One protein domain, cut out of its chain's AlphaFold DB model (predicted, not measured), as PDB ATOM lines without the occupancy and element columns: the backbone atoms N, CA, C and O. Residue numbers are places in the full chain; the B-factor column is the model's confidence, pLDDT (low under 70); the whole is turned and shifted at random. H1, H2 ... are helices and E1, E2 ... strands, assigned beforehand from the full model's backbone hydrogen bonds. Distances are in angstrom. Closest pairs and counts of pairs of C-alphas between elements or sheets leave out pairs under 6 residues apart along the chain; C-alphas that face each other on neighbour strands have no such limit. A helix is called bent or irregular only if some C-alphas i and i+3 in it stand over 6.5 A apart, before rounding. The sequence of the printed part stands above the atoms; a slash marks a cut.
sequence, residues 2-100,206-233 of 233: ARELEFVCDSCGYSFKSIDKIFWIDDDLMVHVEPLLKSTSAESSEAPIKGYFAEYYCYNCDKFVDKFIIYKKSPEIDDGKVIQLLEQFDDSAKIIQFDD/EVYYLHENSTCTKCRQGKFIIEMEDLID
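This is residues 2 to 100 and 206 to 233 of the 233 residues of an uncharacterized protein of Methanobrevibacter sp. YE315 (UniProt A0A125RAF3). A strongly twisted five-stranded sheet, E4 E3 E5 E6 E7, has helix H2 over one face and helix H1 over the other, and a small three-stranded sheet, E2 E1 E8, makes a second lobe where E2 runs on into E3. The long hairpin E5 and E6 forms the middle of the large sheet. The 127 printed residues include eight strands and two helices, in the order E1 E2 E3 E4 H1 E5 E6 H2 E7 E8; the large sheet is mixed, the small one antiparallel, and the class is mixed, helices and strands. The whole is only just compact, close to loose, with a radius of gyration of the C-alphas of 16.3 A and spans of 50 by 38 by 22 A.

E1, residues 4 to 9, begins at C-alpha 4 (235.212, 179.011, 234.092) and is 16.5 A long. E2 is residues 15 to 19, E3 residues 21 to 25 and E4 residues 31 to 35. H1, residues 38 to 46, is neither bent nor irregular, but only just: C-alphas 43 and 46 are 6.1 A apart. E5, residues 49 to 58, is 27.2 A long and bends by 51 degrees at residue 52; E6, residues 63 to 72, is 28.0 A long. H2, residues 79 to 89, measures 15.4 A, and E7 is residues 93 to 98. E8, residues 224 to 227, ends at C-alpha 227 (237.737, 173.809, 241.887).

E5 and E6 are antiparallel at 159 degrees, with N 54 and O 67 3.0 A apart. E3 is antiparallel to E5, with N 51 and O 23 at 2.8 A, and to E4, with N 22 and O 34 at 2.9 A. E7 is parallel to E6 at 22 degrees, with N 66 and O 93 at 2.8 A. E4, H1 and E5 make a split strand-helix-strand unit, E3 standing between its two strands, and E6, H2 and E7 an unsplit one with parallel neighbour strands; both crossovers are right-handed. H1 is on the large sheet at a height of 9.0 A, along E3 at 25 degrees on the local plane; its closest C-alphas to E3 are those of Ser 44 and Trp 24, 5.7 A. H2 is on it at 7.8 A, over E6 and slantwise to it at 40 degrees on the local plane. E1 is antiparallel to E2, with N 7 and O 16 at 2.8 A, and to E8, with N 8 and O 225 at 2.9 A. Every O i to N i+4 pair of H2 is within hydrogen-bond range, and 4 of 5 in H1.

The two C-alphas farthest apart, those of Ser 11 and Glu 76, are 50.5 A apart. Residues 101 to 205 are not printed, and C-alphas 100 and 206 are 23.1 A apart. Residues 206 to 223 hold no named element; 207 to 208 pair antiparallel with 57 to 58 of E5. Of the links that are printed whole, none is long. Mean pLDDT of the printed part is 82.1, and 15 residues are under 70, among them 228 to 233.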
ATOM      1  N   ALA A   2     236.843 185.072 229.990       61.75
ATOM      2  CA  ALA A   2     235.746 184.282 230.527       61.75
ATOM      3  C   ALA A   2     236.274 183.532 231.750       61.75
ATOM      4  O   ALA A   2     237.385 183.002 231.708       61.75
ATOM      5  N   ARG A   3     235.516 183.540 232.843       69.88
ATOM      6  CA  ARG A   3     235.851 182.769 234.034       69.88
ATOM      7  C   ARG A   3     235.079 181.458 233.968       69.88
ATOM      8  O   ARG A   3     233.853 181.489 233.980       69.88
ATOM      9  N   GLU A   4     235.790 180.339 233.874       77.94
ATOM     10  CA  GLU A   4     235.212 179.011 234.092       77.94
ATOM     11  C   GLU A   4     235.339 178.676 235.581       77.94
ATOM     12  O   GLU A   4     236.402 178.827 236.184       77.94
ATOM     13  N   LEU A   5     234.223 178.294 236.191       81.25
ATOM     14  CA  LEU A   5     234.124 177.893 237.584       81.25
ATOM     15  C   LEU A   5     233.545 176.486 237.632       81.25
ATOM     16  O   LEU A   5     232.398 176.281 237.235       81.25
ATOM     17  N   GLU A   6     234.309 175.530 238.148       88.62
ATOM     18  CA  GLU A   6     233.786 174.208 238.472       88.62
ATOM     19  C   GLU A   6     233.388 174.165 239.948       88.62
ATOM     20  O   GLU A   6     234.190 174.406 240.844       88.62
ATOM     21  N   PHE A   7     232.116 173.882 240.199       88.12
ATOM     22  CA  PHE A   7     231.550 173.707 241.525       88.12
ATOM     23  C   PHE A   7     231.390 172.223 241.797       88.12
ATOM     24  O   PHE A   7     230.563 171.576 241.158       88.12
ATOM     25  N   VAL A   8     232.114 171.695 242.777       91.88
ATOM     26  CA  VAL A   8     232.007 170.293 243.197       91.88
ATOM     27  C   VAL A   8     231.445 170.237 244.606       91.88
ATOM     28  O   VAL A   8     231.860 170.990 245.477       91.88
ATOM     29  N   CYS A   9     230.475 169.369 244.873       93.12
ATOM     30  CA  CYS A   9     230.022 169.175 246.246       93.12
ATOM     31  C   CYS A   9     231.007 168.331 247.062       93.12
ATOM     32  O   CYS A   9     231.315 167.197 246.688       93.12
ATOM     33  N   ASP A  10     231.346 168.823 248.254       94.56
ATOM     34  CA  ASP A  10     232.206 168.146 249.232       94.56
ATOM     35  C   ASP A  10     231.664 166.803 249.776       94.56
ATOM     36  O   ASP A  10     232.428 165.962 250.246       94.56
ATOM     37  N   SER A  11     230.352 166.579 249.709       95.50
ATOM     38  CA  SER A  11     229.669 165.410 250.276       95.50
ATOM     39  C   SER A  11     229.266 164.375 249.225       95.50
ATOM     40  O   SER A  11     229.314 163.176 249.490       95.50
ATOM     41  N   CYS A  12     228.823 164.821 248.045       94.62
ATOM     42  CA  CYS A  12     228.209 163.970 247.017       94.62
ATOM     43  C   CYS A  12     229.035 163.867 245.725       94.62
ATOM     44  O   CYS A  12     228.715 163.025 244.883       94.62
ATOM     45  N   GLY A  13     230.050 164.722 245.539       92.06
ATOM     46  CA  GLY A  13     230.870 164.774 244.325       92.06
ATOM     47  C   GLY A  13     230.124 165.224 243.064       92.06
ATOM     48  O   GLY A  13     230.628 165.036 241.963       92.06
ATOM     49  N   TYR A  14     228.908 165.768 243.185       90.50
ATOM     50  CA  TYR A  14     228.204 166.373 242.052       90.50
ATOM     51  C   TYR A  14     228.978 167.606 241.582       90.50
ATOM     52  O   TYR A  14     229.258 168.472 242.413       90.50
ATOM     53  N   SER A  15     229.294 167.667 240.287       88.38
ATOM     54  CA  SER A  15     229.992 168.791 239.670       88.38
ATOM     55  C   SER A  15     229.088 169.582 238.723       88.38
ATOM     56  O   SER A  15     228.241 169.019 238.025       88.38
ATOM     57  N   PHE A  16     229.261 170.901 238.717       83.69
ATOM     58  CA  PHE A  16     228.593 171.855 237.835       83.69
ATOM     59  C   PHE A  16     229.627 172.855 237.320       83.69
ATOM     60  O   PHE A  16     230.354 173.441 238.115       83.69
ATOM     61  N   LYS A  17     229.687 173.063 236.004       84.31
ATOM     62  CA  LYS A  17     230.591 174.032 235.382       84.31
ATOM     63  C   LYS A  17     229.807 175.263 234.951       84.31
ATOM     64  O   LYS A  17     228.896 175.150 234.137       84.31
ATOM     65  N   SER A  18     230.181 176.419 235.483       79.44
ATOM     66  CA  SER A  18     229.658 177.723 235.083       79.44
ATOM     67  C   SER A  18     230.718 178.471 234.293       79.44
ATOM     68  O   SER A  18     231.886 178.483 234.677       79.44
ATOM     69  N   ILE A  19     230.314 179.112 233.204       80.88
ATOM     70  CA  ILE A  19     231.164 180.040 232.463       80.88
ATOM     71  C   ILE A  19     230.405 181.356 232.381       80.88
ATOM     72  O   ILE A  19     229.221 181.352 232.046       80.88
ATOM     73  N   ASP A  20     231.080 182.474 232.657       82.00
ATOM     74  CA  ASP A  20     230.514 183.798 232.382       82.00
ATOM     75  C   ASP A  20     230.140 183.881 230.896       82.00
ATOM     76  O   ASP A  20     231.010 183.812 230.022       82.00
ATOM     77  N   LYS A  21     228.845 184.025 230.607       89.00
ATOM     78  CA  LYS A  21     228.294 184.025 229.250       89.00
ATOM     79  C   LYS A  21     227.650 185.368 228.919       89.00
ATOM     80  O   LYS A  21     227.150 186.095 229.777       89.00
ATOM     81  N   ILE A  22     227.637 185.669 227.632       91.69
ATOM     82  CA  ILE A  22     226.825 186.726 227.034       91.69
ATOM     83  C   ILE A  22     225.870 186.108 226.033       91.69
ATOM     84  O   ILE A  22     226.120 185.018 225.518       91.69
ATOM     85  N   PHE A  23     224.803 186.833 225.724       94.62
ATOM     86  CA  PHE A  23     223.938 186.470 224.616       94.62
ATOM     87  C   PHE A  23     223.719 187.649 223.672       94.62
ATOM     88  O   PHE A  23     223.835 188.816 224.066       94.62
ATOM     89  N   TRP A  24     223.388 187.347 222.422       95.12
ATOM     90  CA  TRP A  24     222.885 188.328 221.466       95.12
ATOM     91  C   TRP A  24     221.944 187.693 220.449       95.12
ATOM     92  O   TRP A  24     221.933 186.478 220.266       95.12
ATOM     93  N   ILE A  25     221.136 188.534 219.809       93.69
ATOM     94  CA  ILE A  25     220.323 188.168 218.651       93.69
ATOM     95  C   ILE A  25     220.867 188.958 217.473       93.69
ATOM     96  O   ILE A  25     220.919 190.186 217.552       93.69
ATOM     97  N   ASP A  26     221.318 188.264 216.433       93.19
ATOM     98  CA  ASP A  26     221.885 188.895 215.241       93.19
ATOM     99  C   ASP A  26     220.809 189.439 214.281       93.19
ATOM    100  O   ASP A  26     219.604 189.367 214.542       93.19
ATOM    101  N   ASP A  27     221.252 190.019 213.164       90.31
ATOM    102  CA  ASP A  27     220.366 190.585 212.141       90.31
ATOM    103  C   ASP A  27     219.499 189.523 211.436       90.31
ATOM    104  O   ASP A  27     218.419 189.843 210.934       90.31
ATOM    105  N   ASP A  28     219.931 188.257 211.444       92.88
ATOM    106  CA  ASP A  28     219.186 187.111 210.913       92.88
ATOM    107  C   ASP A  28     218.207 186.518 211.948       92.88
ATOM    108  O   ASP A  28     217.543 185.511 211.685       92.88
ATOM    109  N   LEU A  29     218.063 187.175 213.108       90.81
ATOM    110  CA  LEU A  29     217.226 186.771 214.239       90.81
ATOM    111  C   LEU A  29     217.656 185.448 214.887       90.81
ATOM    112  O   LEU A  29     216.832 184.770 215.506       90.81
ATOM    113  N   MET A  30     218.934 185.084 214.777       93.81
ATOM    114  CA  MET A  30     219.493 183.918 215.455       93.81
ATOM    115  C   MET A  30     219.962 184.294 216.857       93.81
ATOM    116  O   MET A  30     220.623 185.315 217.048       93.81
ATOM    117  N   VAL A  31     219.613 183.461 217.839       94.38
ATOM    118  CA  VAL A  31     220.048 183.610 219.233       94.38
ATOM    119  C   VAL A  31     221.402 182.930 219.410       94.38
ATOM    120  O   VAL A  31     221.560 181.755 219.083       94.38
ATOM    121  N   HIS A  32     222.353 183.664 219.975       95.12
ATOM    122  CA  HIS A  32     223.694 183.192 220.300       95.12
ATOM    123  C   HIS A  32     223.919 183.317 221.800       95.12
ATOM    124  O   HIS A  32     223.621 184.366 222.372       95.12
ATOM    125  N   VAL A  33     224.466 182.276 222.427       93.19
ATOM    126  CA  VAL A  33     224.912 182.284 223.826       93.19
ATOM    127  C   VAL A  33     226.333 181.748 223.853       93.19
ATOM    128  O   VAL A  33     226.564 180.588 223.527       93.19
ATOM    129  N   GLU A  34     227.285 182.591 224.238       91.19
ATOM    130  CA  GLU A  34     228.713 182.278 224.146       91.19
ATOM    131  C   GLU A  34     229.471 182.760 225.392       91.19
ATOM    132  O   GLU A  34     229.031 183.706 226.059       91.19
ATOM    133  N   PRO A  35     230.637 182.169 225.712       88.44
ATOM    134  CA  PRO A  35     231.519 182.680 226.756       88.44
ATOM    135  C   PRO A  35     231.880 184.154 226.546       88.44
ATOM    136  O   PRO A  35     232.112 184.602 225.418       88.44
ATOM    137  N   LEU A  36     232.004 184.913 227.636       85.62
ATOM    138  CA  LEU A  36     232.394 186.323 227.613       85.62
ATOM    139  C   LEU A  36     233.897 186.482 227.318       85.62
ATOM    140  O   LEU A  36     234.751 186.641 228.197       85.62
ATOM    141  N   LEU A  37     234.226 186.474 226.031       85.38
ATOM    142  CA  LEU A  37     235.559 186.700 225.487       85.38
ATOM    143  C   LEU A  37     235.629 188.066 224.805       85.38
ATOM    144  O   LEU A  37     234.624 188.707 224.511       85.38
ATOM    145  N   LYS A  38     236.849 188.532 224.521       83.38
ATOM    146  CA  LYS A  38     237.036 189.795 223.791       83.38
ATOM    147  C   LYS A  38     236.450 189.725 222.371       83.38
ATOM    148  O   LYS A  38     235.928 190.726 221.897       83.38
ATOM    149  N   SER A  39     236.549 188.567 221.714       85.38
ATOM    150  CA  SER A  39     235.986 188.317 220.380       85.38
ATOM    151  C   SER A  39     234.460 188.348 220.400       85.38
ATOM    152  O   SER A  39     233.864 189.178 219.726       85.38
ATOM    153  N   THR A  40     233.837 187.536 221.252       88.06
ATOM    154  CA  THR A  40     232.373 187.444 221.369       88.06
ATOM    155  C   THR A  40     231.761 188.750 221.886       88.06
ATOM    156  O   THR A  40     230.696 189.177 221.445       88.06
ATOM    157  N   SER A  41     232.467 189.481 222.755       86.00
ATOM    158  CA  SER A  41     232.062 190.832 223.164       86.00
ATOM    159  C   SER A  41     232.087 191.844 222.013       86.00
ATOM    160  O   SER A  41     231.297 192.787 222.040       86.00
ATOM    161  N   ALA A  42     233.003 191.704 221.050       86.81
ATOM    162  CA  ALA A  42     233.055 192.566 219.870       86.81
ATOM    163  C   ALA A  42     231.986 192.172 218.840       86.81
ATOM    164  O   ALA A  42     231.381 193.040 218.230       86.81
ATOM    165  N   GLU A  43     231.700 190.882 218.681       86.44
ATOM    166  CA  GLU A  43     230.625 190.402 217.803       86.44
ATOM    167  C   GLU A  43     229.246 190.832 218.319       86.44
ATOM    168  O   GLU A  43     228.470 191.467 217.606       86.44
ATOM    169  N   SER A  44     228.980 190.610 219.607       90.44
ATOM    170  CA  SER A  44     227.747 191.063 220.262       90.44
ATOM    171  C   SER A  44     227.616 192.587 220.341       90.44
ATOM    172  O   SER A  44     226.530 193.091 220.638       90.44
ATOM    173  N   SER A  45     228.688 193.363 220.112       86.12
ATOM    174  CA  SER A  45     228.581 194.821 220.168       86.12
ATOM    175  C   SER A  45     227.745 195.371 219.030       86.12
ATOM    176  O   SER A  45     227.057 196.356 219.265       86.12
ATOM    177  N   GLU A  46     227.751 194.752 217.856       85.06
ATOM    178  CA  GLU A  46     227.005 195.247 216.694       85.06
ATOM    179  C   GLU A  46     225.580 194.691 216.614       85.06
ATOM    180  O   GLU A  46     224.754 195.232 215.886       85.06
ATOM    181  N   ALA A  47     225.262 193.675 217.419       90.69
ATOM    182  CA  ALA A  47     223.961 193.025 217.410       90.69
ATOM    183  C   ALA A  47     222.808 193.965 217.838       90.69
ATOM    184  O   ALA A  47     222.968 194.763 218.777       90.69
ATOM    185  N   PRO A  48     221.617 193.856 217.211       86.81
ATOM    186  CA  PRO A  48     220.446 194.672 217.548       86.81
ATOM    187  C   PRO A  48     219.943 194.443 218.981       86.81
ATOM    188  O   PRO A  48     219.412 195.368 219.613       86.81
ATOM    189  N   ILE A  49     220.127 193.231 219.505       88.12
ATOM    190  CA  ILE A  49     219.802 192.845 220.879       88.12
ATOM    191  C   ILE A  49     220.998 192.098 221.448       88.12
ATOM    192  O   ILE A  49     221.529 191.196 220.809       88.12
ATOM    193  N   LYS A  50     221.400 192.444 222.667       91.94
ATOM    194  CA  LYS A  50     222.472 191.758 223.391       91.94
ATOM    195  C   LYS A  50     222.179 191.726 224.877       91.94
ATOM    196  O   LYS A  50     221.262 192.402 225.324       91.94
ATOM    197  N   GLY A  51     222.962 191.001 225.656       89.31
ATOM    198  CA  GLY A  51     222.688 190.894 227.076       89.31
ATOM    199  C   GLY A  51     223.639 190.018 227.858       89.31
ATOM    200  O   GLY A  51     224.565 189.421 227.307       89.31
ATOM    201  N   TYR A  52     223.379 189.950 229.159       88.31
ATOM    202  CA  TYR A  52     223.992 188.951 230.024       88.31
ATOM    203  C   TYR A  52     223.116 187.709 230.084       88.31
ATOM    204  O   TYR A  52     221.886 187.794 230.046       88.31
ATOM    205  N   PHE A  53     223.782 186.570 230.203       89.69
ATOM    206  CA  PHE A  53     223.162 185.278 230.423       89.69
ATOM    207  C   PHE A  53     223.665 184.722 231.752       89.69
ATOM    208  O   PHE A  53     224.863 184.777 232.033       89.69
ATOM    209  N   ALA A  54     222.762 184.195 232.568       85.81
ATOM    210  CA  ALA A  54     223.100 183.563 233.834       85.81
ATOM    211  C   ALA A  54     222.230 182.326 234.065       85.81
ATOM    212  O   ALA A  54     221.050 182.335 233.743       85.81
ATOM    213  N   GLU A  55     222.798 181.284 234.663       86.19
ATOM    214  CA  GLU A  55     222.081 180.049 234.995       86.19
ATOM    215  C   GLU A  55     221.765 180.041 236.494       86.19
ATOM    216  O   GLU A  55     222.650 180.212 237.336       86.19
ATOM    217  N   TYR A  56     220.494 179.848 236.825       86.06
ATOM    218  CA  TYR A  56     219.988 179.730 238.189       86.06
ATOM    219  C   TYR A  56     219.407 178.334 238.419       86.06
ATOM    220  O   TYR A  56     219.185 177.576 237.478       86.06
ATOM    221  N   TYR A  57     219.123 177.981 239.673       84.88
ATOM    222  CA  TYR A  57     218.567 176.673 240.019       84.88
ATOM    223  C   TYR A  57     217.418 176.772 241.048       84.88
ATOM    224  O   TYR A  57     217.596 177.380 242.107       84.88
ATOM    225  N   CYS A  58     216.246 176.169 240.756       84.81
ATOM    226  CA  CYS A  58     215.136 175.985 241.721       84.81
ATOM    227  C   CYS A  58     215.349 174.680 242.500       84.81
ATOM    228  O   CYS A  58     215.240 173.586 241.940       84.81
ATOM    229  N   TYR A  59     215.557 174.776 243.820       83.12
ATOM    230  CA  TYR A  59     215.672 173.598 244.693       83.12
ATOM    231  C   TYR A  59     214.372 172.790 244.758       83.12
ATOM    232  O   TYR A  59     214.427 171.571 244.887       83.12
ATOM    233  N   ASN A  60     213.214 173.442 244.658       82.44
ATOM    234  CA  ASN A  60     211.924 172.771 244.795       82.44
ATOM    235  C   ASN A  60     211.608 171.844 243.606       82.44
ATOM    236  O   ASN A  60     211.222 170.695 243.811       82.44
ATOM    237  N   CYS A  61     211.807 172.303 242.367       82.19
ATOM    238  CA  CYS A  61     211.547 171.490 241.175       82.19
ATOM    239  C   CYS A  61     212.783 170.788 240.605       82.19
ATOM    240  O   CYS A  61     212.625 170.017 239.662       82.19
ATOM    241  N   ASP A  62     213.972 171.010 241.180       83.50
ATOM    242  CA  ASP A  62     215.236 170.414 240.731       83.50
ATOM    243  C   ASP A  62     215.526 170.712 239.248       83.50
ATOM    244  O   ASP A  62     215.867 169.828 238.462       83.50
ATOM    245  N   LYS A  63     215.342 171.979 238.853       83.56
ATOM    246  CA  LYS A  63     215.555 172.454 237.479       83.56
ATOM    247  C   LYS A  63     216.462 173.672 237.434       83.56
ATOM    248  O   LYS A  63     216.380 174.551 238.297       83.56
ATOM    249  N   PHE A  64     217.269 173.727 236.380       85.38
ATOM    250  CA  PHE A  64     217.965 174.940 235.976       85.38
ATOM    251  C   PHE A  64     217.000 175.908 235.294       85.38
ATOM    252  O   PHE A  64     216.036 175.494 234.643       85.38
ATOM    253  N   VAL A  65     217.255 177.191 235.507       83.25
ATOM    254  CA  VAL A  65     216.480 178.301 234.975       83.25
ATOM    255  C   VAL A  65     217.448 179.299 234.358       83.25
ATOM    256  O   VAL A  65     218.287 179.864 235.061       83.25
ATOM    257  N   ASP A  66     217.314 179.533 233.061       87.31
ATOM    258  CA  ASP A  66     218.171 180.456 232.327       87.31
ATOM    259  C   ASP A  66     217.643 181.878 232.452       87.31
ATOM    260  O   ASP A  66     216.480 182.163 232.164       87.31
ATOM    261  N   LYS A  67     218.500 182.802 232.869       86.19
ATOM    262  CA  LYS A  67     218.183 184.217 232.988       86.19
ATOM    263  C   LYS A  67     218.837 185.003 231.864       86.19
ATOM    264  O   LYS A  67     220.062 185.074 231.767       86.19
ATOM    265  N   PHE A  68     218.004 185.672 231.076       82.88
ATOM    266  CA  PHE A  68     218.410 186.603 230.031       82.88
ATOM    267  C   PHE A  68     218.167 188.036 230.507       82.88
ATOM    268  O   PHE A  68     217.022 188.429 230.735       82.88
ATOM    269  N   ILE A  69     219.238 188.824 230.640       85.44
ATOM    270  CA  ILE A  69     219.171 190.263 230.931       85.44
ATOM    271  C   ILE A  69     219.412 191.024 229.632       85.44
ATOM    272  O   ILE A  69     220.533 191.060 229.127       85.44
ATOM    273  N   ILE A  70     218.353 191.603 229.077       82.31
ATOM    274  CA  ILE A  70     218.302 192.093 227.703       82.31
ATOM    275  C   ILE A  70     218.620 193.588 227.632       82.31
ATOM    276  O   ILE A  70     217.876 194.414 228.151       82.31
ATOM    277  N   TYR A  71     219.664 193.928 226.880       84.12
ATOM    278  CA  TYR A  71     219.995 195.268 226.401       84.12
ATOM    279  C   TYR A  71     219.591 195.422 224.937       84.12
ATOM    280  O   TYR A  71     220.213 194.865 224.024       84.12
ATOM    281  N   LYS A  72     218.569 196.236 224.685       75.12
ATOM    282  CA  LYS A  72     218.125 196.523 223.321       75.12
ATOM    283  C   LYS A  72     218.847 197.741 222.764       75.12
ATOM    284  O   LYS A  72     218.806 198.819 223.352       75.12
ATOM    285  N   LYS A  73     219.478 197.568 221.601       71.44
ATOM    286  CA  LYS A  73     220.000 198.682 220.801       71.44
ATOM    287  C   LYS A  73     218.999 199.147 219.753       71.44
ATOM    288  O   LYS A  73     218.904 200.345 219.510       71.44
ATOM    289  N   SER A  74     218.274 198.207 219.145       69.38
ATOM    290  CA  SER A  74     217.253 198.502 218.139       69.38
ATOM    291  C   SER A  74     215.846 198.396 218.739       69.38
ATOM    292  O   SER A  74     215.450 197.314 219.186       69.38
ATOM    293  N   PRO A  75     215.058 199.485 218.755       64.50
ATOM    294  CA  PRO A  75     213.680 199.448 219.234       64.50
ATOM    295  C   PRO A  75     212.701 198.816 218.233       64.50
ATOM    296  O   PRO A  75     211.553 198.558 218.598       64.50
ATOM    297  N   GLU A  76     213.144 198.564 216.995       69.75
ATOM    298  CA  GLU A  76     212.319 198.031 215.901       69.75
ATOM    299  C   GLU A  76     211.891 196.576 216.124       69.75
ATOM    300  O   GLU A  76     210.826 196.174 215.660       69.75
ATOM    301  N   ILE A  77     212.684 195.793 216.864       71.75
ATOM    302  CA  ILE A  77     212.315 194.428 217.248       71.75
ATOM    303  C   ILE A  77     211.438 194.517 218.495       71.75
ATOM    304  O   ILE A  77     211.881 195.009 219.534       71.75
ATOM    305  N   ASP A  78     210.185 194.077 218.415       74.50
ATOM    306  CA  ASP A  78     209.273 194.108 219.556       74.50
ATOM    307  C   ASP A  78     209.638 193.057 220.615       74.50
ATOM    308  O   ASP A  78     210.189 192.002 220.309       74.50
ATOM    309  N   ASP A  79     209.327 193.345 221.880       70.50
ATOM    310  CA  ASP A  79     209.707 192.498 223.020       70.50
ATOM    311  C   ASP A  79     209.071 191.103 222.940       70.50
ATOM    312  O   ASP A  79     209.695 190.115 223.319       70.50
ATOM    313  N   GLY A  80     207.864 191.001 222.368       66.94
ATOM    314  CA  GLY A  80     207.188 189.726 222.137       66.94
ATOM    315  C   GLY A  80     207.943 188.846 221.145       66.94
ATOM    316  O   GLY A  80     208.082 187.644 221.367       66.94
ATOM    317  N   LYS A  81     208.494 189.436 220.081       78.06
ATOM    318  CA  LYS A  81     209.358 188.724 219.139       78.06
ATOM    319  C   LYS A  81     210.653 188.255 219.798       78.06
ATOM    320  O   LYS A  81     211.067 187.129 219.538       78.06
ATOM    321  N   VAL A  82     211.261 189.069 220.662       78.38
ATOM    322  CA  VAL A  82     212.458 188.669 221.425       78.38
ATOM    323  C   VAL A  82     212.162 187.470 222.321       78.38
ATOM    324  O   VAL A  82     212.889 186.483 222.266       78.38
ATOM    325  N   ILE A  83     211.063 187.522 223.077       72.38
ATOM    326  CA  ILE A  83     210.618 186.418 223.939       72.38
ATOM    327  C   ILE A  83     210.448 185.134 223.120       72.38
ATOM    328  O   ILE A  83     211.021 184.114 223.481       72.38
ATOM    329  N   GLN A  84     209.759 185.195 221.975       75.12
ATOM    330  CA  GLN A  84     209.576 184.021 221.114       75.12
ATOM    331  C   GLN A  84     210.894 183.424 220.615       75.12
ATOM    332  O   GLN A  84     211.002 182.208 220.505       75.12
ATOM    333  N   LEU A  85     211.878 184.260 220.270       85.31
ATOM    334  CA  LEU A  85     213.187 183.781 219.818       85.31
ATOM    335  C   LEU A  85     213.928 183.066 220.954       85.31
ATOM    336  O   LEU A  85     214.479 181.991 220.734       85.31
ATOM    337  N   LEU A  86     213.888 183.617 222.169       83.81
ATOM    338  CA  LEU A  86     214.504 183.004 223.348       83.81
ATOM    339  C   LEU A  86     213.790 181.713 223.771       83.81
ATOM    340  O   LEU A  86     214.445 180.733 224.090       83.81
ATOM    341  N   GLU A  87     212.459 181.667 223.721       81.06
ATOM    342  CA  GLU A  87     211.684 180.446 223.993       81.06
ATOM    343  C   GLU A  87     211.934 179.334 222.961       81.06
ATOM    344  O   GLU A  87     211.757 178.161 223.274       81.06
ATOM    345  N   GLN A  88     212.331 179.683 221.732       87.75
ATOM    346  CA  GLN A  88     212.667 178.722 220.674       87.75
ATOM    347  C   GLN A  88     214.126 178.262 220.706       87.75
ATOM    348  O   GLN A  88     214.442 177.240 220.098       87.75
ATOM    349  N   PHE A  89     215.006 179.022 221.360       88.00
ATOM    350  CA  PHE A  89     216.441 178.749 221.407       88.00
ATOM    351  C   PHE A  89     216.755 177.435 222.136       88.00
ATOM    352  O   PHE A  89     217.560 176.644 221.646       88.00
ATOM    353  N   ASP A  90     216.072 177.166 223.250       84.25
ATOM    354  CA  ASP A  90     216.166 175.904 223.988       84.25
ATOM    355  C   ASP A  90     214.872 175.629 224.792       84.25
ATOM    356  O   ASP A  90     213.969 176.470 224.848       84.25
ATOM    357  N   ASP A  91     214.763 174.456 225.422       78.62
ATOM    358  CA  ASP A  91     213.586 174.004 226.180       78.62
ATOM    359  C   ASP A  91     213.672 174.206 227.708       78.62
ATOM    360  O   ASP A  91     212.776 173.772 228.438       78.62
ATOM    361  N   SER A  92     214.708 174.882 228.210       77.19
ATOM    362  CA  SER A  92     214.862 175.228 229.623       77.19
ATOM    363  C   SER A  92     213.771 176.195 230.105       77.19
ATOM    364  O   SER A  92     213.147 176.928 229.324       77.19
ATOM    365  N   ALA A  93     213.550 176.229 231.421       76.94
ATOM    366  CA  ALA A  93     212.762 177.289 232.037       76.94
ATOM    367  C   ALA A  93     213.543 178.609 231.963       76.94
ATOM    368  O   ALA A  93     214.734 178.631 232.260       76.94
ATOM    369  N   LYS A  94     212.880 179.714 231.603       79.31
ATOM    370  CA  LYS A  94     213.554 180.994 231.343       79.31
ATOM    371  C   LYS A  94     212.991 182.130 232.176       79.31
ATOM    372  O   LYS A  94     211.781 182.259 232.341       79.31
ATOM    373  N   ILE A  95     213.883 182.996 232.631       72.81
ATOM    374  CA  ILE A  95     213.578 184.312 233.178       72.81
ATOM    375  C   ILE A  95     214.079 185.333 232.170       72.81
ATOM    376  O   ILE A  95     215.268 185.402 231.861       72.81
ATOM    377  N   ILE A  96     213.158 186.130 231.643       70.12
ATOM    378  CA  ILE A  96     213.459 187.140 230.633       70.12
ATOM    379  C   ILE A  96     213.272 188.510 231.275       70.12
ATOM    380  O   ILE A  96     212.152 188.910 231.594       70.12
ATOM    381  N   GLN A  97     214.376 189.224 231.471       70.81
ATOM    382  CA  GLN A  97     214.395 190.547 232.076       70.81
ATOM    383  C   GLN A  97     214.900 191.566 231.060       70.81
ATOM    384  O   GLN A  97     216.051 191.514 230.639       70.81
ATOM    385  N   PHE A  98     214.066 192.535 230.702       66.12
ATOM    386  CA  PHE A  98     214.501 193.667 229.895       66.12
ATOM    387  C   PHE A  98     215.137 194.721 230.803       66.12
ATOM    388  O   PHE A  98     214.486 195.260 231.700       66.12
ATOM    389  N   ASP A  99     216.428 194.983 230.593       68.25
ATOM    390  CA  ASP A  99     217.155 196.069 231.248       68.25
ATOM    391  C   ASP A  99     216.909 197.342 230.428       68.25
ATOM    392  O   ASP A  99     217.731 197.807 229.631       68.25
ATOM    393  N   ASP A 100     215.663 197.811 230.500       57.44
ATOM    394  CA  ASP A 100     215.170 198.920 229.697       57.44
ATOM    395  C   ASP A 100     215.881 200.224 230.088       57.44
ATOM    396  O   ASP A 100     215.477 200.927 231.014       57.44
ATOM    397  N   GLU A 206     211.945 180.701 244.948       80.56
ATOM    398  CA  GLU A 206     213.195 181.402 244.668       80.56
ATOM    399  C   GLU A 206     214.202 180.505 243.937       80.56
ATOM    400  O   GLU A 206     214.391 179.323 244.256       80.56
ATOM    401  N   VAL A 207     214.870 181.087 242.944       81.50
ATOM    402  CA  VAL A 207     216.004 180.457 242.276       81.50
ATOM    403  C   VAL A 207     217.302 181.063 242.779       81.50
ATOM    404  O   VAL A 207     217.404 182.263 243.027       81.50
ATOM    405  N   TYR A 208     218.323 180.222 242.903       82.69
ATOM    406  CA  TYR A 208     219.593 180.625 243.492       82.69
ATOM    407  C   TYR A 208     220.722 180.487 242.484       82.69
ATOM    408  O   TYR A 208     220.797 179.500 241.747       82.69
ATOM    409  N   TYR A 209     221.632 181.461 242.505       82.12
ATOM    410  CA  TYR A 209     222.936 181.319 241.873       82.12
ATOM    411  C   TYR A 209     223.781 180.341 242.693       82.12
ATOM    412  O   TYR A 209     223.878 180.473 243.919       82.12
ATOM    413  N   LEU A 210     224.405 179.364 242.039       79.56
ATOM    414  CA  LEU A 210     225.263 178.404 242.728       79.56
ATOM    415  C   LEU A 210     226.576 179.079 243.146       79.56
ATOM    416  O   LEU A 210     227.295 179.651 242.335       79.56
ATOM    417  N   HIS A 211     226.873 179.028 244.440       80.19
ATOM    418  CA  HIS A 211     228.084 179.587 245.042       80.19
ATOM    419  C   HIS A 211     228.598 178.656 246.147       80.19
ATOM    420  O   HIS A 211     227.906 177.722 246.545       80.19
ATOM    421  N   GLU A 212     229.785 178.923 246.699       80.31
ATOM    422  CA  GLU A 212     230.463 178.044 247.674       80.31
ATOM    423  C   GLU A 212     229.657 177.731 248.954       80.31
ATOM    424  O   GLU A 212     229.946 176.794 249.689       80.31
ATOM    425  N   ASN A 213     228.633 178.526 249.271       81.50
ATOM    426  CA  ASN A 213     227.769 178.277 250.428       81.50
ATOM    427  C   ASN A 213     226.471 177.536 250.083       81.50
ATOM    428  O   ASN A 213     225.724 177.185 250.996       81.50
ATOM    429  N   SER A 214     226.211 177.278 248.799       85.69
ATOM    430  CA  SER A 214     225.048 176.524 248.327       85.69
ATOM    431  C   SER A 214     225.160 175.046 248.712       85.69
ATOM    432  O   SER A 214     226.255 174.482 248.710       85.69
ATOM    433  N   THR A 215     224.031 174.407 249.029       86.50
ATOM    434  CA  THR A 215     223.998 172.969 249.359       86.50
ATOM    435  C   THR A 215     223.955 172.105 248.098       86.50
ATOM    436  O   THR A 215     223.432 172.544 247.075       86.50
ATOM    437  N   CYS A 216     224.477 170.867 248.141       86.56
ATOM    438  CA  CYS A 216     224.441 169.983 246.962       86.56
ATOM    439  C   CYS A 216     223.015 169.744 246.494       86.56
ATOM    440  O   CYS A 216     222.170 169.251 247.240       86.56
ATOM    441  N   THR A 217     222.774 170.014 245.219       81.50
ATOM    442  CA  THR A 217     221.471 169.807 244.583       81.50
ATOM    443  C   THR A 217     221.034 168.339 244.649       81.50
ATOM    444  O   THR A 217     219.883 168.050 244.957       81.50
ATOM    445  N   LYS A 218     221.978 167.403 244.490       85.88
ATOM    446  CA  LYS A 218     221.721 165.955 244.454       85.88
ATOM    447  C   LYS A 218     221.454 165.311 245.817       85.88
ATOM    448  O   LYS A 218     220.601 164.434 245.914       85.88
ATOM    449  N   CYS A 219     222.208 165.665 246.859       89.50
ATOM    450  CA  CYS A 219     222.086 165.021 248.174       89.50
ATOM    451  C   CYS A 219     221.512 165.932 249.263       89.50
ATOM    452  O   CYS A 219     221.248 165.447 250.361       89.50
ATOM    453  N   ARG A 220     221.335 167.231 248.979       89.25
ATOM    454  CA  ARG A 220     220.917 168.272 249.937       89.25
ATOM    455  C   ARG A 220     221.808 168.365 251.185       89.25
ATOM    456  O   ARG A 220     221.400 168.905 252.207       89.25
ATOM    457  N   GLN A 221     223.018 167.819 251.111       90.12
ATOM    458  CA  GLN A 221     224.034 167.839 252.158       90.12
ATOM    459  C   GLN A 221     225.314 168.454 251.606       90.12
ATOM    460  O   GLN A 221     225.520 168.501 250.394       90.12
ATOM    461  N   GLY A 222     226.182 168.905 252.503       89.44
ATOM    462  CA  GLY A 222     227.445 169.492 252.089       89.44
ATOM    463  C   GLY A 222     227.304 170.848 251.422       89.44
ATOM    464  O   GLY A 222     226.200 171.379 251.274       89.44
ATOM    465  N   LYS A 223     228.444 171.397 251.021       91.19
ATOM    466  CA  LYS A 223     228.542 172.653 250.282       91.19
ATOM    467  C   LYS A 223     229.245 172.439 248.952       91.19
ATOM    468  O   LYS A 223     230.021 171.493 248.791       91.19
ATOM    469  N   PHE A 224     228.958 173.310 247.995       89.06
ATOM    470  CA  PHE A 224     229.788 173.415 246.805       89.06
ATOM    471  C   PHE A 224     231.135 174.045 247.159       89.06
ATOM    472  O   PHE A 224     231.203 174.992 247.929       89.06
ATOM    473  N   ILE A 225     232.210 173.530 246.585       90.44
ATOM    474  CA  ILE A 225     233.539 174.134 246.607       90.44
ATOM    475  C   ILE A 225     233.920 174.482 245.172       90.44
ATOM    476  O   ILE A 225     233.530 173.770 244.247       90.44
ATOM    477  N   ILE A 226     234.640 175.588 244.985       85.94
ATOM    478  CA  ILE A 226     235.166 175.946 243.668       85.94
ATOM    479  C   ILE A 226     236.479 175.197 243.461       85.94
ATOM    480  O   ILE A 226     237.454 175.422 244.179       85.94
ATOM    481  N   GLU A 227     236.507 174.342 242.450       83.50
ATOM    482  CA  GLU A 227     237.737 173.809 241.887       83.50
ATOM    483  C   GLU A 227     238.133 174.728 240.726       83.50
ATOM    484  O   GLU A 227     237.484 174.779 239.683       83.50
ATOM    485  N   MET A 228     239.156 175.555 240.947       69.00
ATOM    486  CA  MET A 228     239.705 176.385 239.878       69.00
ATOM    487  C   MET A 228     240.637 175.530 239.024       69.00
ATOM    488  O   MET A 228     241.736 175.187 239.460       69.00
ATOM    489  N   GLU A 229     240.233 175.235 237.792       56.72
ATOM    490  CA  GLU A 229     241.206 175.003 236.729       56.72
ATOM    491  C   GLU A 229     241.620 176.375 236.190       56.72
ATOM    492  O   GLU A 229     240.874 177.041 235.473       56.72
ATOM    493  N   ASP A 230     242.811 176.830 236.581       43.44
ATOM    494  CA  ASP A 230     243.475 177.971 235.953       43.44
ATOM    495  C   ASP A 230     243.779 177.615 234.487       43.44
ATOM    496  O   ASP A 230     244.869 177.152 234.147       43.44
ATOM    497  N   LEU A 231     242.816 177.831 233.592       44.69
ATOM    498  CA  LEU A 231     243.086 177.918 232.161       44.69
ATOM    499  C   LEU A 231     243.640 179.321 231.882       44.69
ATOM    500  O   LEU A 231     242.931 180.247 231.493       44.69
ATOM    501  N   ILE A 232     244.928 179.468 232.199       38.78
ATOM    502  CA  ILE A 232     245.764 180.622 231.872       38.78
ATOM    503  C   ILE A 232     246.084 180.619 230.368       38.78
ATOM    504  O   ILE A 232     246.510 179.597 229.827       38.78
ATOM    505  N   ASP A 233     245.957 181.828 229.807       38.56
ATOM    506  CA  ASP A 233     246.347 182.374 228.489       38.56
ATOM    507  C   ASP A 233     245.401 182.187 227.286       38.56
ATOM    508  O   ASP A 233     245.408 181.126 226.621       38.56
TER     509      ASP A 233